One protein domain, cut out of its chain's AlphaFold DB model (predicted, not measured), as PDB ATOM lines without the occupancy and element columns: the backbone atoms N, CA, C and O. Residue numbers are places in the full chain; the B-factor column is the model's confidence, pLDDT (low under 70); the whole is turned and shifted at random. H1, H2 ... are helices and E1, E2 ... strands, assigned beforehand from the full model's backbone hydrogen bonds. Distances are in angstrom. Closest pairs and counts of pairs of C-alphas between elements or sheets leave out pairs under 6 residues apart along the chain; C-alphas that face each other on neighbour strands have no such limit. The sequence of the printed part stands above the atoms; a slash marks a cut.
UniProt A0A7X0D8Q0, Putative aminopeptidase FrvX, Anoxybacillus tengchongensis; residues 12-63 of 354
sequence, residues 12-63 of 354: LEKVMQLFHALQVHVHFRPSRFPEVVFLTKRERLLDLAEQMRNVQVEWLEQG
ATOM      1  N   LEU A  12      23.019 133.976 358.651       75.38
ATOM      2  CA  LEU A  12      22.313 133.015 359.498       75.38
ATOM      3  C   LEU A  12      23.085 132.700 360.785       75.38
ATOM      4  O   LEU A  12      22.479 132.634 361.852       75.38
ATOM      5  N   GLU A  13      24.405 132.538 360.707       78.12
ATOM      6  CA  GLU A  13      25.255 132.299 361.878       78.12
ATOM      7  C   GLU A  13      25.136 133.433 362.902       78.12
ATOM      8  O   GLU A  13      24.905 133.178 364.081       78.12
ATOM      9  N   LYS A  14      25.179 134.690 362.450       81.31
ATOM     10  CA  LYS A  14      25.006 135.868 363.316       81.31
ATOM     11  C   LYS A  14      23.626 135.955 363.947       81.31
ATOM     12  O   LYS A  14      23.494 136.277 365.124       81.31
ATOM     13  N   VAL A  15      22.589 135.634 363.180       80.00
ATOM     14  CA  VAL A  15      21.215 135.572 363.691       80.00
ATOM     15  C   VAL A  15      21.083 134.476 364.755       80.00
ATOM     16  O   VAL A  15      20.452 134.687 365.787       80.00
ATOM     17  N   MET A  16      21.732 133.326 364.562       81.75
ATOM     18  CA  MET A  16      21.779 132.265 365.572       81.75
ATOM     19  C   MET A  16      22.560 132.687 366.823       81.75
ATOM     20  O   MET A  16      22.104 132.406 367.931       81.75
ATOM     21  N   GLN A  17      23.686 133.393 366.671       82.19
ATOM     22  CA  GLN A  17      24.445 133.961 367.793       82.19
ATOM     23  C   GLN A  17      23.595 134.939 368.606       82.19
ATOM     24  O   GLN A  17      23.597 134.871 369.833       82.19
ATOM     25  N   LEU A  18      22.825 135.800 367.935       86.25
ATOM     26  CA  LEU A  18      21.890 136.715 368.582       86.25
ATOM     27  C   LEU A  18      20.856 135.959 369.420       86.25
ATOM     28  O   LEU A  18      20.694 136.247 370.602       86.25
ATOM     29  N   PHE A  19      20.177 134.966 368.845       86.12
ATOM     30  CA  PHE A  19      19.156 134.217 369.581       86.12
ATOM     31  C   PHE A  19      19.729 133.405 370.743       86.12
ATOM     32  O   PHE A  19      19.093 133.306 371.792       86.12
ATOM     33  N   HIS A  20      20.945 132.877 370.596       83.62
ATOM     34  CA  HIS A  20      21.622 132.206 371.697       83.62
ATOM     35  C   HIS A  20      22.022 133.196 372.805       83.62
ATOM     36  O   HIS A  20      21.832 132.887 373.980       83.62
ATOM     37  N   ALA A  21      22.470 134.407 372.452       85.19
ATOM     38  CA  ALA A  21      22.759 135.476 373.411       85.19
ATOM     39  C   ALA A  21      21.505 135.952 374.160       85.19
ATOM     40  O   ALA A  21      21.563 136.176 375.362       85.19
ATOM     41  N   LEU A  22      20.366 136.021 373.469       84.81
ATOM     42  CA  LEU A  22      19.046 136.304 374.050       84.81
ATOM     43  C   LEU A  22      18.476 135.118 374.845       84.81
ATOM     44  O   LEU A  22      17.370 135.195 375.374       84.81
ATOM     45  N   GLN A  23      19.207 134.000 374.912       82.12
ATOM     46  CA  GLN A  23      18.829 132.794 375.647       82.12
ATOM     47  C   GLN A  23      17.463 132.240 375.207       82.12
ATOM     48  O   GLN A  23      16.670 131.738 376.010       82.12
ATOM     49  N   VAL A  24      17.198 132.313 373.898       80.94
ATOM     50  CA  VAL A  24      15.998 131.758 373.271       80.94
ATOM     51  C   VAL A  24      16.373 130.640 372.316       80.94
ATOM     52  O   VAL A  24      17.150 130.806 371.375       80.94
ATOM     53  N   HIS A  25      15.767 129.475 372.531       78.12
ATOM     54  CA  HIS A  25      15.875 128.373 371.590       78.12
ATOM     55  C   HIS A  25      15.069 128.687 370.333       78.12
ATOM     56  O   HIS A  25      13.858 128.906 370.387       78.12
ATOM     57  N   VAL A  26      15.741 128.671 369.187       83.25
ATOM     58  CA  VAL A  26      15.110 128.840 367.882       83.25
ATOM     59  C   VAL A  26      15.351 127.614 367.016       83.25
ATOM     60  O   VAL A  26      16.408 126.984 367.072       83.25
ATOM     61  N   HIS A  27      14.364 127.272 366.198       81.69
ATOM     62  CA  HIS A  27      14.508 126.272 365.157       81.69
ATOM     63  C   HIS A  27      14.457 126.954 363.796       81.69
ATOM     64  O   HIS A  27      13.459 127.583 363.443       81.69
ATOM     65  N   PHE A  28      15.538 126.819 363.036       79.50
ATOM     66  CA  PHE A  28      15.610 127.330 361.679       79.50
ATOM     67  C   PHE A  28      15.183 126.252 360.686       79.50
ATOM     68  O   PHE A  28      15.743 125.152 360.678       79.50
ATOM     69  N   ARG A  29      14.209 126.566 359.830       79.31
ATOM     70  CA  ARG A  29      13.773 125.686 358.742       79.31
ATOM     71  C   ARG A  29      14.281 126.229 357.408       79.31
ATOM     72  O   ARG A  29      13.717 127.205 356.903       79.31
ATOM     73  N   PRO A  30      15.318 125.613 356.809       72.19
ATOM     74  CA  PRO A  30      15.784 126.015 355.492       72.19
ATOM     75  C   PRO A  30      14.709 125.672 354.454       72.19
ATOM     76  O   PRO A  30      14.376 124.508 354.236       72.19
ATOM     77  N   SER A  31      14.137 126.696 353.829       75.06
ATOM     78  CA  SER A  31      13.103 126.570 352.801       75.06
ATOM     79  C   SER A  31      13.258 127.696 351.770       75.06
ATOM     80  O   SER A  31      14.083 128.592 351.946       75.06
ATOM     81  N   ARG A  32      12.463 127.674 350.687       74.94
ATOM     82  CA  ARG A  32      12.401 128.786 349.716       74.94
ATOM     83  C   ARG A  32      12.048 130.123 350.390       74.94
ATOM     84  O   ARG A  32      12.459 131.169 349.900       74.94
ATOM     85  N   PHE A  33      11.333 130.062 351.515       73.69
ATOM     86  CA  PHE A  33      11.111 131.154 352.460       73.69
ATOM     87  C   PHE A  33      11.602 130.695 353.841       73.69
ATOM     88  O   PHE A  33      10.939 129.865 354.467       73.69
ATOM     89  N   PRO A  34      12.789 131.127 354.294       70.94
ATOM     90  CA  PRO A  34      13.337 130.690 355.572       70.94
ATOM     91  C   PRO A  34      12.396 131.026 356.732       70.94
ATOM     92  O   PRO A  34      11.933 132.160 356.840       70.94
ATOM     93  N   GLU A  35      12.139 130.055 357.607       79.25
ATOM     94  CA  GLU A  35      11.322 130.257 358.808       79.25
ATOM     95  C   GLU A  35      12.190 130.120 360.062       79.25
ATOM     96  O   GLU A  35      12.965 129.168 360.197       79.25
ATOM     97  N   VAL A  36      12.024 131.055 361.001       79.94
ATOM     98  CA  VAL A  36      12.579 130.976 362.356       79.94
ATOM     99  C   VAL A  36      11.422 130.718 363.310       79.94
ATOM    100  O   VAL A  36      10.498 131.523 363.413       79.94
ATOM    101  N   VAL A  37      11.464 129.585 364.004       83.25
ATOM    102  CA  VAL A  37      10.456 129.211 364.997       83.25
ATOM    103  C   VAL A  37      11.037 129.420 366.387       83.25
ATOM    104  O   VAL A  37      11.992 128.742 366.762       83.25
ATOM    105  N   PHE A  38      10.447 130.330 367.160       82.81
ATOM    106  CA  PHE A  38      10.814 130.555 368.557       82.81
ATOM    107  C   PHE A  38      10.199 129.476 369.448       82.81
ATOM    108  O   PHE A  38       8.979 129.321 369.506       82.81
ATOM    109  N   LEU A  39      11.041 128.733 370.160       82.56
ATOM    110  CA  LEU A  39      10.637 127.717 371.129       82.56
ATOM    111  C   LEU A  39      10.622 128.337 372.530       82.56
ATOM    112  O   LEU A  39      11.421 127.988 373.394       82.56
ATOM    113  N   THR A  40       9.725 129.299 372.730       78.19
ATOM    114  CA  THR A  40       9.552 130.019 373.997       78.19
ATOM    115  C   THR A  40       8.072 130.188 374.330       78.19
ATOM    116  O   THR A  40       7.203 130.024 373.468       78.19
ATOM    117  N   LYS A  41       7.762 130.497 375.591       79.50
ATOM    118  CA  LYS A  41       6.394 130.830 376.010       79.50
ATOM    119  C   LYS A  41       5.977 132.160 375.383       79.50
ATOM    120  O   LYS A  41       6.792 133.066 375.244       79.50
ATOM    121  N   ARG A  42       4.690 132.299 375.051       80.81
ATOM    122  CA  ARG A  42       4.143 133.518 374.432       80.81
ATOM    123  C   ARG A  42       4.389 134.775 375.275       80.81
ATOM    124  O   ARG A  42       4.657 135.823 374.707       80.81
ATOM    125  N   GLU A  43       4.313 134.643 376.595       79.75
ATOM    126  CA  GLU A  43       4.562 135.722 377.562       79.75
ATOM    127  C   GLU A  43       5.966 136.328 377.404       79.75
ATOM    128  O   GLU A  43       6.112 137.539 377.464       79.75
ATOM    129  N   ARG A  44       6.969 135.513 377.041       79.31
ATOM    130  CA  ARG A  44       8.365 135.949 376.857       79.31
ATOM    131  C   ARG A  44       8.636 136.679 375.538       79.31
ATOM    132  O   ARG A  44       9.754 137.129 375.306       79.31
ATOM    133  N   LEU A  45       7.666 136.738 374.622       83.00
ATOM    134  CA  LEU A  45       7.885 137.364 373.312       83.00
ATOM    135  C   LEU A  45       8.037 138.883 373.414       83.00
ATOM    136  O   LEU A  45       8.726 139.464 372.580       83.00
ATOM    137  N   LEU A  46       7.401 139.511 374.409       82.81
ATOM    138  CA  LEU A  46       7.536 140.947 374.635       82.81
ATOM    139  C   LEU A  46       8.941 141.280 375.144       82.81
ATOM    140  O   LEU A  46       9.617 142.092 374.518       82.81
ATOM    141  N   ASP A  47       9.411 140.570 376.172       79.62
ATOM    142  CA  ASP A  47      10.768 140.723 376.716       79.62
ATOM    143  C   ASP A  47      11.826 140.507 375.632       79.62
ATOM    144  O   ASP A  47      12.784 141.266 375.509       79.62
ATOM    145  N   LEU A  48      11.631 139.485 374.790       82.94
ATOM    146  CA  LEU A  48      12.532 139.211 373.679       82.94
ATOM    147  C   LEU A  48      12.575 140.377 372.686       82.94
ATOM    148  O   LEU A  48      13.650 140.749 372.220       82.94
ATOM    149  N   ALA A  49      11.419 140.953 372.352       84.81
ATOM    150  CA  ALA A  49      11.345 142.098 371.453       84.81
ATOM    151  C   ALA A  49      12.025 143.338 372.053       84.81
ATOM    152  O   ALA A  49      12.716 144.063 371.334       84.81
ATOM    153  N   GLU A  50      11.873 143.561 373.358       84.62
ATOM    154  CA  GLU A  50      12.539 144.644 374.079       84.62
ATOM    155  C   GLU A  50      14.061 144.464 374.103       84.62
ATOM    156  O   GLU A  50      14.796 145.380 373.736       84.62
ATOM    157  N   GLN A  51      14.552 143.264 374.417       84.31
ATOM    158  CA  GLN A  51      15.982 142.967 374.363       84.31
ATOM    159  C   GLN A  51      16.545 143.149 372.952       84.31
ATOM    160  O   GLN A  51      17.576 143.795 372.775       84.31
ATOM    161  N   MET A  52      15.852 142.636 371.930       85.12
ATOM    162  CA  MET A  52      16.264 142.791 370.531       85.12
ATOM    163  C   MET A  52      16.328 144.256 370.095       85.12
ATOM    164  O   MET A  52      17.192 144.603 369.295       85.12
ATOM    165  N   ARG A  53      15.452 145.120 370.621       87.31
ATOM    166  CA  ARG A  53      15.477 146.564 370.344       87.31
ATOM    167  C   ARG A  53      16.769 147.224 370.831       87.31
ATOM    168  O   ARG A  53      17.213 148.187 370.210       87.31
ATOM    169  N   ASN A  54      17.358 146.716 371.910       85.81
ATOM    170  CA  ASN A  54      18.576 147.267 372.505       85.81
ATOM    171  C   ASN A  54      19.859 146.734 371.847       85.81
ATOM    172  O   ASN A  54      20.931 147.294 372.061       85.81
ATOM    173  N   VAL A  55      19.768 145.679 371.029       86.75
ATOM    174  CA  VAL A  55      20.924 145.107 370.334       86.75
ATOM    175  C   VAL A  55      21.348 145.990 369.167       86.75
ATOM    176  O   VAL A  55      20.578 146.249 368.242       86.75
ATOM    177  N   GLN A  56      22.619 146.387 369.174       87.12
ATOM    178  CA  GLN A  56      23.246 147.073 368.048       87.12
ATOM    179  C   GLN A  56      23.825 146.057 367.055       87.12
ATOM    180  O   GLN A  56      24.343 145.006 367.444       87.12
ATOM    181  N   VAL A  57      23.748 146.362 365.757       83.69
ATOM    182  CA  VAL A  57      24.165 145.442 364.680       83.69
ATOM    183  C   VAL A  57      25.658 145.120 364.776       83.69
ATOM    184  O   VAL A  57      26.076 143.998 364.501       83.69
ATOM    185  N   GLU A  58      26.457 146.077 365.232       88.44
ATOM    186  CA  GLU A  58      27.907 145.984 365.382       88.44
ATOM    187  C   GLU A  58      28.317 144.924 366.412       88.44
ATOM    188  O   GLU A  58      29.393 144.334 366.303       88.44
ATOM    189  N   TRP A  59      27.458 144.624 367.393       90.25
ATOM    190  CA  TRP A  59      27.742 143.596 368.399       90.25
ATOM    191  C   TRP A  59      27.740 142.190 367.802       90.25
ATOM    192  O   TRP A  59      28.437 141.312 368.308       90.25
ATOM    193  N   LEU A  60      27.009 141.981 366.700       85.88
ATOM    194  CA  LEU A  60      26.985 140.706 365.981       85.88
ATOM    195  C   LEU A  60      28.360 140.342 365.404       85.88
ATOM    196  O   LEU A  60      28.622 139.171 365.151       85.88
ATOM    197  N   GLU A  61      29.249 141.321 365.208       88.19
ATOM    198  CA  GLU A  61      30.630 141.073 364.775       88.19
ATOM    199  C   GLU A  61      31.532 140.587 365.919       88.19
ATOM    200  O   GLU A  61      32.554 139.954 365.669       88.19
ATOM    201  N   GLN A  62      31.167 140.875 367.173       90.69
ATOM    202  CA  GLN A  62      31.959 140.535 368.364       90.69
ATOM    203  C   GLN A  62      31.579 139.171 368.959       90.69
ATOM    204  O   GLN A  62      32.285 138.633 369.814       90.69
ATOM    205  N   GLY A  63      30.468 138.597 368.497       88.94
ATOM    206  CA  GLY A  63      29.988 137.283 368.898       88.94
ATOM    207  C   GLY A  63      29.149 137.279 370.176       88.94
ATOM    208  O   GLY A  63      28.953 138.275 370.871       88.94
TER     209      GLY A  63
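Overview. This is residues 12 to 63 of the 354 residues of the protein "Putative aminopeptidase FrvX" of Anoxybacillus tengchongensis (UniProt A0A7X0D8Q0). The printed part is a flat, open frame: helix H1 lies between a two-stranded hairpin, E1 and E2, on one side and the short helix H3 on the other. From the hairpin the chain goes on through H2, which touches no helix, and comes back at H3 to touch H1. The 52 printed residues hold three named helices and two named strands, in the order H1 E1 E2 H2 H3, with an antiparallel sheet E1 - E2; the class is mixed, helices and strands. The whole is only just compact, close to loose, with a radius of gyration of the C-alphas of 11.5 A and spans of 28 by 28 by 15 A.

Along the chain. H1 is residues 12 to 21, 14.1 A long, beginning at C-alpha 12 (22.313, 133.015, 359.498). E1 is residues 26 to 29 and E2 residues 35 to 38. H2, residues 44 to 54, is 15.9 A long and begins at C-alpha 44 (8.365, 135.949, 376.857). H3, residues 57 to 61, ends at C-alpha 61 (30.630, 141.073, 364.775).

Arrangement. H1 touches H3, the closest C-alphas being those of Lys 14 and Leu 60, 5.9 A apart. The closest C-alphas of H1 and E1 are those of Phe 19 and Val 26, 6.9 A apart. E1 and E2 form a hairpin of antiparallel strands at 160 degrees, with N 27 and O 37 at 2.8 A and N 37 and O 27 at 2.9 A, within hydrogen-bond range. H2 is apart from H1, E1 and H3. Each O i to N i+4 pair is within hydrogen-bond range in H1 and H2; in H3 it is 0 of 1, with 2 of 2 O i to N i+3 pairs.

Size, cuts and confidence. The C-alphas farthest apart are those of Arg 32 and Asn 54, 30.0 A. The printed part has no cut, and its four links between named elements are tight. The mean pLDDT of the printed part is 82.2, and no printed residue is under 70.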